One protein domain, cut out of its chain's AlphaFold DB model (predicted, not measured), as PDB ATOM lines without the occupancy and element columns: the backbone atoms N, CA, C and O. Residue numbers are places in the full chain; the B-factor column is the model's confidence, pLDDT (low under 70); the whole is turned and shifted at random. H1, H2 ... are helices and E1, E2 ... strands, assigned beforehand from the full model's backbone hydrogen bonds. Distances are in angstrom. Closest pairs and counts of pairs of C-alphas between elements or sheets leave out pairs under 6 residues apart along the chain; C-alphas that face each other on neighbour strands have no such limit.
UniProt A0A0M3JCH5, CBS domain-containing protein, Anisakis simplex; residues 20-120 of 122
ATOM      1  N   GLU A  20     -80.424  60.425  17.863       90.62
ATOM      2  CA  GLU A  20     -80.200  61.572  16.967       90.62
ATOM      3  C   GLU A  20     -81.468  62.403  16.771       90.62
ATOM      4  O   GLU A  20     -81.401  63.616  16.586       90.62
ATOM      5  N   LEU A  21     -82.630  61.756  16.860       89.88
ATOM      6  CA  LEU A  21     -83.931  62.414  16.813       89.88
ATOM      7  C   LEU A  21     -84.359  63.020  18.160       89.88
ATOM      8  O   LEU A  21     -85.416  63.642  18.223       89.88
ATOM      9  N   ASN A  22     -83.578  62.842  19.234       88.88
ATOM     10  CA  ASN A  22     -83.944  63.223  20.604       88.88
ATOM     11  C   ASN A  22     -85.333  62.703  21.033       88.88
ATOM     12  O   ASN A  22     -86.045  63.341  21.806       88.88
ATOM     13  N   VAL A  23     -85.716  61.521  20.542       90.56
ATOM     14  CA  VAL A  23     -86.975  60.859  20.890       90.56
ATOM     15  C   VAL A  23     -86.731  59.934  22.076       90.56
ATOM     16  O   VAL A  23     -85.948  58.989  21.995       90.56
ATOM     17  N   GLY A  24     -87.431  60.198  23.179       88.81
ATOM     18  CA  GLY A  24     -87.353  59.413  24.411       88.81
ATOM     19  C   GLY A  24     -86.596  60.114  25.539       88.81
ATOM     20  O   GLY A  24     -86.075  61.216  25.395       88.81
ATOM     21  N   THR A  25     -86.572  59.465  26.702       90.75
ATOM     22  CA  THR A  25     -85.862  59.950  27.894       90.75
ATOM     23  C   THR A  25     -84.592  59.134  28.085       90.75
ATOM     24  O   THR A  25     -84.665  57.923  28.260       90.75
ATOM     25  N   TRP A  26     -83.435  59.797  28.070       89.56
ATOM     26  CA  TRP A  26     -82.121  59.141  28.145       89.56
ATOM     27  C   TRP A  26     -81.447  59.258  29.517       89.56
ATOM     28  O   TRP A  26     -80.488  58.546  29.800       89.56
ATOM     29  N   THR A  27     -81.932  60.150  30.381       90.19
ATOM     30  CA  THR A  27     -81.332  60.455  31.688       90.19
ATOM     31  C   THR A  27     -82.384  60.452  32.786       90.19
ATOM     32  O   THR A  27     -83.523  60.846  32.553       90.19
ATOM     33  N   GLY A  28     -82.002  60.059  34.004       88.81
ATOM     34  CA  GLY A  28     -82.911  60.078  35.154       88.81
ATOM     35  C   GLY A  28     -84.007  59.008  35.109       88.81
ATOM     36  O   GLY A  28     -84.995  59.127  35.836       88.81
ATOM     37  N   ILE A  29     -83.829  57.965  34.294       90.31
ATOM     38  CA  ILE A  29     -84.739  56.820  34.226       90.31
ATOM     39  C   ILE A  29     -84.782  56.161  35.607       90.31
ATOM     40  O   ILE A  29     -83.748  55.824  36.182       90.31
ATOM     41  N   ARG A  30     -85.987  56.026  36.158       90.81
ATOM     42  CA  ARG A  30     -86.211  55.305  37.409       90.81
ATOM     43  C   ARG A  30     -86.377  53.829  37.093       90.81
ATOM     44  O   ARG A  30     -87.099  53.484  36.165       90.81
ATOM     45  N   VAL A  31     -85.695  52.993  37.858       93.00
ATOM     46  CA  VAL A  31     -85.721  51.536  37.731       93.00
ATOM     47  C   VAL A  31     -86.167  50.950  39.063       93.00
ATOM     48  O   VAL A  31     -85.933  51.557  40.110       93.00
ATOM     49  N   VAL A  32     -86.794  49.781  39.017       94.12
ATOM     50  CA  VAL A  32     -87.150  49.000  40.207       94.12
ATOM     51  C   VAL A  32     -86.520  47.617  40.119       94.12
ATOM     52  O   VAL A  32     -86.163  47.155  39.034       94.12
ATOM     53  N   PHE A  33     -86.372  46.959  41.261       95.06
ATOM     54  CA  PHE A  33     -85.838  45.603  41.341       95.06
ATOM     55  C   PHE A  33     -86.975  44.605  41.618       95.06
ATOM     56  O   PHE A  33     -88.008  45.006  42.161       95.06
ATOM     57  N   PRO A  34     -86.822  43.315  41.270       92.44
ATOM     58  CA  PRO A  34     -87.859  42.302  41.509       92.44
ATOM     59  C   PRO A  34     -88.243  42.155  42.991       92.44
ATOM     60  O   PRO A  34     -89.401  41.883  43.298       92.44
ATOM     61  N   ASP A  35     -87.296  42.400  43.899       92.00
ATOM     62  CA  ASP A  35     -87.461  42.373  45.356       92.00
ATOM     63  C   ASP A  35     -88.048  43.670  45.939       92.00
ATOM     64  O   ASP A  35     -88.304  43.742  47.138       92.00
ATOM     65  N   THR A  36     -88.267  44.699  45.115       91.88
ATOM     66  CA  THR A  36     -88.866  45.960  45.575       91.88
ATOM     67  C   THR A  36     -90.335  45.726  45.965       91.88
ATOM     68  O   THR A  36     -91.055  45.063  45.206       91.88
ATOM     69  N   PRO A  37     -90.805  46.266  47.106       91.06
ATOM     70  CA  PRO A  37     -92.215  46.232  47.474       91.06
ATOM     71  C   PRO A  37     -93.085  46.897  46.407       91.06
ATOM     72  O   PRO A  37     -92.720  47.925  45.829       91.06
ATOM     73  N   LEU A  38     -94.267  46.339  46.159       89.62
ATOM     74  CA  LEU A  38     -95.180  46.890  45.166       89.62
ATOM     75  C   LEU A  38     -95.651  48.302  45.545       89.62
ATOM     76  O   LEU A  38     -95.822  49.131  44.655       89.62
ATOM     77  N   VAL A  39     -95.799  48.596  46.841       89.50
ATOM     78  CA  VAL A  39     -96.147  49.940  47.341       89.50
ATOM     79  C   VAL A  39     -95.157  50.988  46.840       89.50
ATOM     80  O   VAL A  39     -95.574  51.975  46.244       89.50
ATOM     81  N   ASP A  40     -93.854  50.737  46.983       90.69
ATOM     82  CA  ASP A  40     -92.815  51.672  46.536       90.69
ATOM     83  C   ASP A  40     -92.856  51.868  45.013       90.69
ATOM     84  O   ASP A  40     -92.681  52.975  44.500       90.69
ATOM     85  N   CYS A  41     -93.125  50.792  44.269       90.69
ATOM     86  CA  CYS A  41     -93.304  50.849  42.820       90.69
ATOM     87  C   CYS A  41     -94.511  51.729  42.439       90.69
ATOM     88  O   CYS A  41     -94.393  52.610  41.580       90.69
ATOM     89  N   LEU A  42     -95.653  51.539  43.105       89.81
ATOM     90  CA  LEU A  42     -96.871  52.325  42.898       89.81
ATOM     91  C   LEU A  42     -96.672  53.797  43.276       89.81
ATOM     92  O   LEU A  42     -97.080  54.674  42.516       89.81
ATOM     93  N   ASP A  43     -95.977  54.078  44.376       91.00
ATOM     94  CA  ASP A  43     -95.635  55.437  44.799       91.00
ATOM     95  C   ASP A  43     -94.795  56.158  43.743       91.00
ATOM     96  O   ASP A  43     -95.049  57.324  43.429       91.00
ATOM     97  N   ILE A  44     -93.824  55.474  43.130       91.50
ATOM     98  CA  ILE A  44     -93.042  56.055  42.033       91.50
ATOM     99  C   ILE A  44     -93.943  56.330  40.820       91.50
ATOM    100  O   ILE A  44     -93.863  57.422  40.248       91.50
ATOM    101  N   LEU A  45     -94.808  55.389  40.432       90.38
ATOM    102  CA  LEU A  45     -95.735  55.565  39.304       90.38
ATOM    103  C   LEU A  45     -96.677  56.763  39.517       90.38
ATOM    104  O   LEU A  45     -96.890  57.553  38.594       90.38
ATOM    105  N   LEU A  46     -97.209  56.922  40.730       88.19
ATOM    106  CA  LEU A  46     -98.151  57.983  41.084       88.19
ATOM    107  C   LEU A  46     -97.455  59.340  41.258       88.19
ATOM    108  O   LEU A  46     -97.853  60.319  40.628       88.19
ATOM    109  N   HIS A  47     -96.392  59.413  42.063       88.81
ATOM    110  CA  HIS A  47     -95.743  60.682  42.408       88.81
ATOM    111  C   HIS A  47     -94.802  61.215  41.328       88.81
ATOM    112  O   HIS A  47     -94.547  62.419  41.282       88.81
ATOM    113  N   LYS A  48     -94.240  60.356  40.468       84.00
ATOM    114  CA  LYS A  48     -93.343  60.794  39.383       84.00
ATOM    115  C   LYS A  48     -94.044  60.931  38.036       84.00
ATOM    116  O   LYS A  48     -93.400  61.362  37.085       84.00
ATOM    117  N   GLY A  49     -95.335  60.598  37.948       80.94
ATOM    118  CA  GLY A  49     -96.113  60.718  36.713       80.94
ATOM    119  C   GLY A  49     -95.592  59.835  35.577       80.94
ATOM    120  O   GLY A  49     -95.821  60.138  34.406       80.94
ATOM    121  N   VAL A  50     -94.873  58.759  35.904       89.44
ATOM    122  CA  VAL A  50     -94.333  57.817  34.920       89.44
ATOM    123  C   VAL A  50     -95.363  56.726  34.629       89.44
ATOM    124  O   VAL A  50     -96.058  56.239  35.517       89.44
ATOM    125  N   SER A  51     -95.499  56.355  33.356       90.75
ATOM    126  CA  SER A  51     -96.494  55.366  32.922       90.75
ATOM    127  C   SER A  51     -96.092  53.926  33.239       90.75
ATOM    128  O   SER A  51     -96.968  53.070  33.385       90.75
ATOM    129  N   GLY A  52     -94.790  53.672  33.361       92.44
ATOM    130  CA  GLY A  52     -94.240  52.386  33.745       92.44
ATOM    131  C   GLY A  52     -92.780  52.483  34.162       92.44
ATOM    132  O   GLY A  52     -92.086  53.453  33.852       92.44
ATOM    133  N   LEU A  53     -92.345  51.459  34.883       94.31
ATOM    134  CA  LEU A  53     -91.024  51.314  35.454       94.31
ATOM    135  C   LEU A  53     -90.366  50.054  34.887       94.31
ATOM    136  O   LEU A  53     -90.946  48.970  34.977       94.31
ATOM    137  N   PRO A  54     -89.167  50.166  34.301       94.50
ATOM    138  CA  PRO A  54     -88.366  49.000  33.974       94.50
ATOM    139  C   PRO A  54     -87.956  48.274  35.259       94.50
ATOM    140  O   PRO A  54     -87.441  48.880  36.203       94.50
ATOM    141  N   VAL A  55     -88.170  46.964  35.260       94.75
ATOM    142  CA  VAL A  55     -87.702  46.045  36.290       94.75
ATOM    143  C   VAL A  55     -86.354  45.504  35.837       94.75
ATOM    144  O   VAL A  55     -86.239  44.946  34.742       94.75
ATOM    145  N   VAL A  56     -85.322  45.702  36.651       95.50
ATOM    146  CA  VAL A  56     -83.940  45.341  36.315       95.50
ATOM    147  C   VAL A  56     -83.373  44.324  37.295       95.50
ATOM    148  O   VAL A  56     -83.729  44.298  38.472       95.50
ATOM    149  N   GLU A  57     -82.454  43.492  36.816       94.62
ATOM    150  CA  GLU A  57     -81.676  42.606  37.678       94.62
ATOM    151  C   GLU A  57     -80.634  43.407  38.478       94.62
ATOM    152  O   GLU A  57     -79.932  44.258  37.933       94.62
ATOM    153  N   ARG A  58     -80.482  43.097  39.772       90.38
ATOM    154  CA  ARG A  58     -79.590  43.823  40.694       90.38
ATOM    155  C   ARG A  58     -78.110  43.788  40.295       90.38
ATOM    156  O   ARG A  58     -77.405  44.765  40.519       90.38
ATOM    157  N   ASN A  59     -77.641  42.680  39.718       90.50
ATOM    158  CA  ASN A  59     -76.218  42.476  39.428       90.50
ATOM    159  C   ASN A  59     -75.800  43.048  38.069       90.50
ATOM    160  O   ASN A  59     -74.749  43.669  37.953       90.50
ATOM    161  N   SER A  60     -76.611  42.821  37.035       91.06
ATOM    162  CA  SER A  60     -76.279  43.198  35.657       91.06
ATOM    163  C   SER A  60     -76.939  44.501  35.202       91.06
ATOM    164  O   SER A  60     -76.602  45.001  34.131       91.06
ATOM    165  N   TYR A  61     -77.903  45.032  35.972       89.25
ATOM    166  CA  TYR A  61     -78.804  46.119  35.561       89.25
ATOM    167  C   TYR A  61     -79.513  45.855  34.224       89.25
ATOM    168  O   TYR A  61     -80.027  46.771  33.578       89.25
ATOM    169  N   LYS A  62     -79.569  44.590  33.800       93.75
ATOM    170  CA  LYS A  62     -80.299  44.180  32.612       93.75
ATOM    171  C   LYS A  62     -81.789  44.271  32.899       93.75
ATOM    172  O   LYS A  62     -82.254  43.815  33.942       93.75
ATOM    173  N   VAL A  63     -82.537  44.834  31.956       93.56
ATOM    174  CA  VAL A  63     -84.000  44.862  32.021       93.56
ATOM    175  C   VAL A  63     -84.516  43.430  31.907       93.56
ATOM    176  O   VAL A  63     -84.248  42.752  30.914       93.56
ATOM    177  N   ILE A  64     -85.223  42.983  32.940       93.31
ATOM    178  CA  ILE A  64     -85.875  41.672  32.988       93.31
ATOM    179  C   ILE A  64     -87.350  41.777  32.602       93.31
ATOM    180  O   ILE A  64     -87.865  40.886  31.937       93.31
ATOM    181  N   ASP A  65     -88.015  42.873  32.977       92.88
ATOM    182  CA  ASP A  65     -89.433  43.108  32.694       92.88
ATOM    183  C   ASP A  65     -89.782  44.606  32.838       92.88
ATOM    184  O   ASP A  65     -88.911  45.449  33.053       92.88
ATOM    185  N   MET A  66     -91.061  44.956  32.724       92.44
ATOM    186  CA  MET A  66     -91.604  46.296  32.921       92.44
ATOM    187  C   MET A  66     -92.922  46.228  33.695       92.44
ATOM    188  O   MET A  66     -93.824  45.479  33.325       92.44
ATOM    189  N   TYR A  67     -93.049  47.055  34.733       92.56
ATOM    190  CA  TYR A  67     -94.283  47.213  35.498       92.56
ATOM    191  C   TYR A  67     -94.942  48.556  35.174       92.56
ATOM    192  O   TYR A  67     -94.332  49.613  35.324       92.56
ATOM    193  N   SER A  68     -96.183  48.540  34.704       91.88
ATOM    194  CA  SER A  68     -96.924  49.718  34.253       91.88
ATOM    195  C   SER A  68     -98.170  49.978  35.095       91.88
ATOM    196  O   SER A  68     -98.676  49.101  35.789       91.88
ATOM    197  N   ARG A  69     -98.737  51.186  34.983       87.88
ATOM    198  CA  ARG A  69    -100.021  51.513  35.636       87.88
ATOM    199  C   ARG A  69    -101.173  50.602  35.198       87.88
ATOM    200  O   ARG A  69    -102.124  50.437  35.950       87.88
ATOM    201  N   PHE A  70    -101.100  50.015  34.001       84.88
ATOM    202  CA  PHE A  70    -102.094  49.041  33.547       84.88
ATOM    203  C   PHE A  70    -101.969  47.709  34.287       84.88
ATOM    204  O   PHE A  70    -102.978  47.058  34.542       84.88
ATOM    205  N   ASP A  71    -100.759  47.336  34.700       85.12
ATOM    206  CA  ASP A  71    -100.516  46.101  35.451       85.12
ATOM    207  C   ASP A  71    -101.066  46.193  36.881       85.12
ATOM    208  O   ASP A  71    -101.489  45.188  37.451       85.12
ATOM    209  N   ALA A  72    -101.164  47.411  37.424       81.38
ATOM    210  CA  ALA A  72    -101.813  47.670  38.707       81.38
ATOM    211  C   ALA A  72    -103.313  47.317  38.705       81.38
ATOM    212  O   ALA A  72    -103.858  46.978  39.752       81.38
ATOM    213  N   ILE A  73    -103.978  47.331  37.540       79.81
ATOM    214  CA  ILE A  73    -105.389  46.921  37.418       79.81
ATOM    215  C   ILE A  73    -105.531  45.427  37.713       79.81
ATOM    216  O   ILE A  73    -106.439  45.035  38.436       79.81
ATOM    217  N   GLY A  74    -104.619  44.597  37.194       71.56
ATOM    218  CA  GLY A  74    -104.634  43.153  37.450       71.56
ATOM    219  C   GLY A  74    -104.488  42.836  38.938       71.56
ATOM    220  O   GLY A  74    -105.214  41.998  39.462       71.56
ATOM    221  N   VAL A  75    -103.622  43.578  39.636       74.56
ATOM    222  CA  VAL A  75    -103.453  43.447  41.091       74.56
ATOM    223  C   VAL A  75    -104.702  43.896  41.855       74.56
ATOM    224  O   VAL A  75    -105.049  43.281  42.853       74.56
ATOM    225  N   ALA A  76    -105.398  44.937  41.386       71.88
ATOM    226  CA  ALA A  76    -106.634  45.409  42.012       71.88
ATOM    227  C   ALA A  76    -107.847  44.490  41.762       71.88
ATOM    228  O   ALA A  76    -108.815  44.535  42.513       71.88
ATOM    229  N   LEU A  77    -107.829  43.689  40.694       67.25
ATOM    230  CA  LEU A  77    -108.920  42.769  40.355       67.25
ATOM    231  C   LEU A  77    -108.830  41.436  41.100       67.25
ATOM    232  O   LEU A  77    -109.855  40.797  41.332       67.25
ATOM    233  N   GLU A  78    -107.630  41.001  41.477       64.69
ATOM    234  CA  GLU A  78    -107.492  39.924  42.450       64.69
ATOM    235  C   GLU A  78    -107.808  40.505  43.837       64.69
ATOM    236  O   GLU A  78    -107.096  41.384  44.310       64.69
ATOM    237  N   ASP A  79    -108.852  40.005  44.512       55.59
ATOM    238  CA  ASP A  79    -109.370  40.412  45.846       55.59
ATOM    239  C   ASP A  79    -108.342  40.335  47.015       55.59
ATOM    240  O   ASP A  79    -108.675  40.364  48.201       55.59
ATOM    241  N   LYS A  80    -107.050  40.241  46.696       56.00
ATOM    242  CA  LYS A  80    -105.887  40.248  47.584       56.00
ATOM    243  C   LYS A  80    -105.357  41.657  47.880       56.00
ATOM    244  O   LYS A  80    -104.268  41.780  48.429       56.00
ATOM    245  N   ILE A  81    -106.118  42.715  47.587       51.94
ATOM    246  CA  ILE A  81    -105.751  44.125  47.856       51.94
ATOM    247  C   ILE A  81    -105.357  44.373  49.326       51.94
ATOM    248  O   ILE A  81    -104.570  45.270  49.620       51.94
ATOM    249  N   ASN A  82    -105.830  43.542  50.261       55.50
ATOM    250  CA  ASN A  82    -105.429  43.616  51.669       55.50
ATOM    251  C   ASN A  82    -103.956  43.226  51.924       55.50
ATOM    252  O   ASN A  82    -103.472  43.386  53.041       55.50
ATOM    253  N   GLN A  83    -103.237  42.731  50.912       58.97
ATOM    254  CA  GLN A  83    -101.813  42.400  50.952       58.97
ATOM    255  C   GLN A  83    -101.053  43.227  49.907       58.97
ATOM    256  O   GLN A  83    -100.524  42.706  48.933       58.97
ATOM    257  N   LEU A  84    -100.947  44.540  50.127       64.75
ATOM    258  CA  LEU A  84     -99.961  45.387  49.432       64.75
ATOM    259  C   LEU A  84     -98.500  45.013  49.781       64.75
ATOM    260  O   LEU A  84     -97.568  45.571  49.210       64.75
ATOM    261  N   ASP A  85     -98.302  44.035  50.668       72.56
ATOM    262  CA  ASP A  85     -97.016  43.444  51.056       72.56
ATOM    263  C   ASP A  85     -96.499  42.404  50.034       72.56
ATOM    264  O   ASP A  85     -95.901  41.388  50.383       72.56
ATOM    265  N   VAL A  86     -96.791  42.623  48.749       84.31
ATOM    266  CA  VAL A  86     -96.304  41.795  47.639       84.31
ATOM    267  C   VAL A  86     -95.127  42.474  46.953       84.31
ATOM    268  O   VAL A  86     -95.036  43.703  46.897       84.31
ATOM    269  N   THR A  87     -94.220  41.678  46.398       89.50
ATOM    270  CA  THR A  87     -93.090  42.198  45.617       89.50
ATOM    271  C   THR A  87     -93.487  42.448  44.162       89.50
ATOM    272  O   THR A  87     -94.470  41.896  43.654       89.50
ATOM    273  N   VAL A  88     -92.703  43.265  43.452       89.38
ATOM    274  CA  VAL A  88     -92.901  43.514  42.013       89.38
ATOM    275  C   VAL A  88     -92.859  42.212  41.204       89.38
ATOM    276  O   VAL A  88     -93.652  42.044  40.280       89.38
ATOM    277  N   GLU A  89     -91.994  41.261  41.561       89.12
ATOM    278  CA  GLU A  89     -91.938  39.948  40.905       89.12
ATOM    279  C   GLU A  89     -93.268  39.186  41.003       89.12
ATOM    280  O   GLU A  89     -93.784  38.697  39.999       89.12
ATOM    281  N   GLN A  90     -93.874  39.145  42.192       85.38
ATOM    282  CA  GLN A  90     -95.174  38.501  42.393       85.38
ATOM    283  C   GLN A  90     -96.277  39.216  41.604       85.38
ATOM    284  O   GLN A  90     -97.101  38.568  40.957       85.38
ATOM    285  N   ALA A  91     -96.249  40.552  41.579       84.44
ATOM    286  CA  ALA A  91     -97.186  41.358  40.803       84.44
ATOM    287  C   ALA A  91     -97.115  41.066  39.290       84.44
ATOM    288  O   ALA A  91     -98.142  41.017  38.606       84.44
ATOM    289  N   LEU A  92     -95.915  40.817  38.760       85.00
ATOM    290  CA  LEU A  92     -95.710  40.447  37.355       85.00
ATOM    291  C   LEU A  92     -96.251  39.050  37.019       85.00
ATOM    292  O   LEU A  92     -96.729  38.829  35.902       85.00
ATOM    293  N   VAL A  93     -96.232  38.111  37.969       82.50
ATOM    294  CA  VAL A  93     -96.847  36.786  37.782       82.50
ATOM    295  C   VAL A  93     -98.365  36.915  37.628       82.50
ATOM    296  O   VAL A  93     -98.931  36.334  36.697       82.50
ATOM    297  N   PHE A  94     -99.020  37.736  38.459       75.88
ATOM    298  CA  PHE A  94    -100.460  38.008  38.338       75.88
ATOM    299  C   PHE A  94    -100.807  38.646  36.991       75.88
ATOM    300  O   PHE A  94    -101.754  38.223  36.327       75.88
ATOM    301  N   ARG A  95     -99.982  39.590  36.514       74.38
ATOM    302  CA  ARG A  95    -100.132  40.184  35.175       74.38
ATOM    303  C   ARG A  95    -100.175  39.121  34.079       74.38
ATOM    304  O   ARG A  95    -101.014  39.203  33.184       74.38
ATOM    305  N   ASN A  96     -99.274  38.141  34.116       69.88
ATOM    306  CA  ASN A  96     -99.242  37.093  33.096       69.88
ATOM    307  C   ASN A  96    -100.519  36.241  33.127       69.88
ATOM    308  O   ASN A  96    -101.061  35.938  32.067       69.88
ATOM    309  N   SER A  97    -101.040  35.927  34.316       67.12
ATOM    310  CA  SER A  97    -102.320  35.223  34.453       67.12
ATOM    311  C   SER A  97    -103.486  36.054  33.904       67.12
ATOM    312  O   SER A  97    -104.213  35.585  33.029       67.12
ATOM    313  N   PHE A  98    -103.594  37.324  34.310       66.75
ATOM    314  CA  PHE A  98    -104.636  38.235  33.837       66.75
ATOM    315  C   PHE A  98    -104.613  38.420  32.314       66.75
ATOM    316  O   PHE A  98    -105.651  38.331  31.661       66.75
ATOM    317  N   ARG A  99    -103.432  38.627  31.714       67.31
ATOM    318  CA  ARG A  99    -103.293  38.765  30.253       67.31
ATOM    319  C   ARG A  99    -103.765  37.518  29.512       67.31
ATOM    320  O   ARG A  99    -104.399  37.653  28.468       67.31
ATOM    321  N   VAL A 100    -103.482  36.328  30.044       65.56
ATOM    322  CA  VAL A 100    -103.971  35.067  29.474       65.56
ATOM    323  C   VAL A 100    -105.490  34.980  29.595       65.56
ATOM    324  O   VAL A 100    -106.143  34.685  28.599       65.56
ATOM    325  N   SER A 101    -106.071  35.304  30.753       62.56
ATOM    326  CA  SER A 101    -107.528  35.298  30.948       62.56
ATOM    327  C   SER A 101    -108.245  36.262  30.006       62.56
ATOM    328  O   SER A 101    -109.217  35.881  29.361       62.56
ATOM    329  N   VAL A 102    -107.736  37.488  29.862       64.75
ATOM    330  CA  VAL A 102    -108.283  38.486  28.937       64.75
ATOM    331  C   VAL A 102    -108.166  38.011  27.489       64.75
ATOM    332  O   VAL A 102    -109.143  38.067  26.745       64.75
ATOM    333  N   SER A 103    -107.005  37.484  27.090       69.00
ATOM    334  CA  SER A 103    -106.815  36.927  25.747       69.00
ATOM    335  C   SER A 103    -107.763  35.756  25.477       69.00
ATOM    336  O   SER A 103    -108.316  35.663  24.385       69.00
ATOM    337  N   PHE A 104    -107.995  34.894  26.468       66.56
ATOM    338  CA  PHE A 104    -108.907  33.759  26.363       66.56
ATOM    339  C   PHE A 104    -110.375  34.203  26.278       66.56
ATOM    340  O   PHE A 104    -111.136  33.659  25.483       66.56
ATOM    341  N   SER A 105    -110.777  35.233  27.030       68.25
ATOM    342  CA  SER A 105    -112.111  35.832  26.908       68.25
ATOM    343  C   SER A 105    -112.345  36.458  25.532       68.25
ATOM    344  O   SER A 105    -113.428  36.287  24.973       68.25
ATOM    345  N   TYR A 106    -111.347  37.138  24.959       70.44
ATOM    346  CA  TYR A 106    -111.444  37.645  23.588       70.44
ATOM    347  C   TYR A 106    -111.514  36.510  22.565       70.44
ATOM    348  O   TYR A 106    -112.376  36.561  21.695       70.44
ATOM    349  N   GLU A 107    -110.691  35.465  22.689       70.81
ATOM    350  CA  GLU A 107    -110.759  34.276  21.825       70.81
ATOM    351  C   GLU A 107    -112.143  33.618  21.865       70.81
ATOM    352  O   GLU A 107    -112.746  33.402  20.818       70.81
ATOM    353  N   ILE A 108    -112.714  33.388  23.056       69.88
ATOM    354  CA  ILE A 108    -114.081  32.856  23.195       69.88
ATOM    355  C   ILE A 108    -115.099  33.788  22.537       69.88
ATOM    356  O   ILE A 108    -116.002  33.315  21.843       69.88
ATOM    357  N   PHE A 109    -114.978  35.102  22.736       72.81
ATOM    358  CA  PHE A 109    -115.875  36.072  22.118       72.81
ATOM    359  C   PHE A 109    -115.780  36.037  20.587       72.81
ATOM    360  O   PHE A 109    -116.812  35.992  19.922       72.81
ATOM    361  N   PHE A 110    -114.574  35.979  20.017       69.56
ATOM    362  CA  PHE A 110    -114.368  35.868  18.571       69.56
ATOM    363  C   PHE A 110    -114.854  34.523  18.013       69.56
ATOM    364  O   PHE A 110    -115.494  34.495  16.960       69.56
ATOM    365  N   HIS A 111    -114.634  33.415  18.720       69.44
ATOM    366  CA  HIS A 111    -115.151  32.099  18.332       69.44
ATOM    367  C   HIS A 111    -116.683  32.033  18.397       69.44
ATOM    368  O   HIS A 111    -117.332  31.452  17.525       69.44
ATOM    369  N   THR A 112    -117.282  32.675  19.399       70.50
ATOM    370  CA  THR A 112    -118.738  32.783  19.532       70.50
ATOM    371  C   THR A 112    -119.299  33.684  18.427       70.50
ATOM    372  O   THR A 112    -120.209  33.292  17.707       70.50
ATOM    373  N   ALA A 113    -118.710  34.859  18.195       70.25
ATOM    374  CA  ALA A 113    -119.151  35.786  17.152       70.25
ATOM    375  C   ALA A 113    -119.007  35.202  15.733       70.25
ATOM    376  O   ALA A 113    -119.896  35.376  14.902       70.25
ATOM    377  N   SER A 114    -117.924  34.471  15.453       71.75
ATOM    378  CA  SER A 114    -117.718  33.805  14.158       71.75
ATOM    379  C   SER A 114    -118.665  32.625  13.933       71.75
ATOM    380  O   SER A 114    -119.169  32.469  12.823       71.75
ATOM    381  N   SER A 115    -118.983  31.838  14.967       71.62
ATOM    382  CA  SER A 115    -119.983  30.766  14.848       71.62
ATOM    383  C   SER A 115    -121.392  31.311  14.576       71.62
ATOM    384  O   SER A 115    -122.066  30.777  13.694       71.62
ATOM    385  N   PHE A 116    -121.790  32.430  15.197       65.56
ATOM    386  CA  PHE A 116    -123.042  33.140  14.876       65.56
ATOM    387  C   PHE A 116    -123.082  33.696  13.439       65.56
ATOM    388  O   PHE A 116    -124.134  33.690  12.792       65.56
ATOM    389  N   LEU A 117    -121.943  34.158  12.916       64.44
ATOM    390  CA  LEU A 117    -121.825  34.625  11.529       64.44
ATOM    391  C   LEU A 117    -121.825  33.463  10.517       64.44
ATOM    392  O   LEU A 117    -122.337  33.628   9.415       64.44
ATOM    393  N   SER A 118    -121.329  32.275  10.885       61.25
ATOM    394  CA  SER A 118    -121.396  31.079  10.023       61.25
ATOM    395  C   SER A 118    -122.773  30.407   9.995       61.25
ATOM    396  O   SER A 118    -123.120  29.768   9.009       61.25
ATOM    397  N   SER A 119    -123.583  30.562  11.049       58.72
ATOM    398  CA  SER A 119    -124.939  30.002  11.115       58.72
ATOM    399  C   SER A 119    -125.999  30.881  10.440       58.72
ATOM    400  O   SER A 119    -127.174  30.526  10.442       58.72
ATOM    401  N   SER A 120    -125.614  32.053   9.923       55.09
ATOM    402  CA  SER A 120    -126.516  33.043   9.315       55.09
ATOM    403  C   SER A 120    -126.387  33.160   7.790       55.09
ATOM    404  O   SER A 120    -127.071  33.984   7.183       55.09
TER     405      SER A 120
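This is residues 20 to 120 of the 122 residues of the protein "CBS domain-containing protein" of Anisakis simplex (UniProt A0A0M3JCH5). A compact body, the hairpin E1 E2 with H1, H2 and the first turns of H3 around it, has two projections: residues 20 to 28 stick out as a tail, and residues 100 to 120, of which 100 to 118 belong to H3, as a long arm. The 101 printed residues hold H1, E1, E2, H2 and H3 in that order, mostly helix, with one antiparallel sheet. The whole is loose, radius of gyration of the C-alphas 17.9 A, spanning 57 by 45 by 26 A.

H1, residues 38 to 47, and H3, residues 88 to 118, only just touch, with 3 pairs of C-alphas within 8 A, only at their ends; the closest C-alphas, of Leu 38 and Val 88, are 5.2 A apart. E1, residues 52 to 56, and E2, residues 63 to 68, form an antiparallel hairpin; N 53 and O 67, 2.7 A, are within hydrogen-bond range. H2, residues 71 to 77, touches residues 91 to 98 of H3 alone, about perpendicular at 77 degrees; the closest C-alphas are those of Gly 74 and Arg 95, 5.9 A. In H1, H2 and H3 every O i to N i+4 pair is within range.

H1, 14.1 A, begins at C-alpha 38 (-95.180, 46.890, 45.166); H3, 44.6 A, ends at C-alpha 118 (-121.396, 31.079, 10.023).

The farthest C-alphas, of Asn 59 and Ser 120, are 59.4 A apart. The printed part has no cut; no link between named elements is long. pLDDT is under 70 in 26 residues, among them 77 to 84.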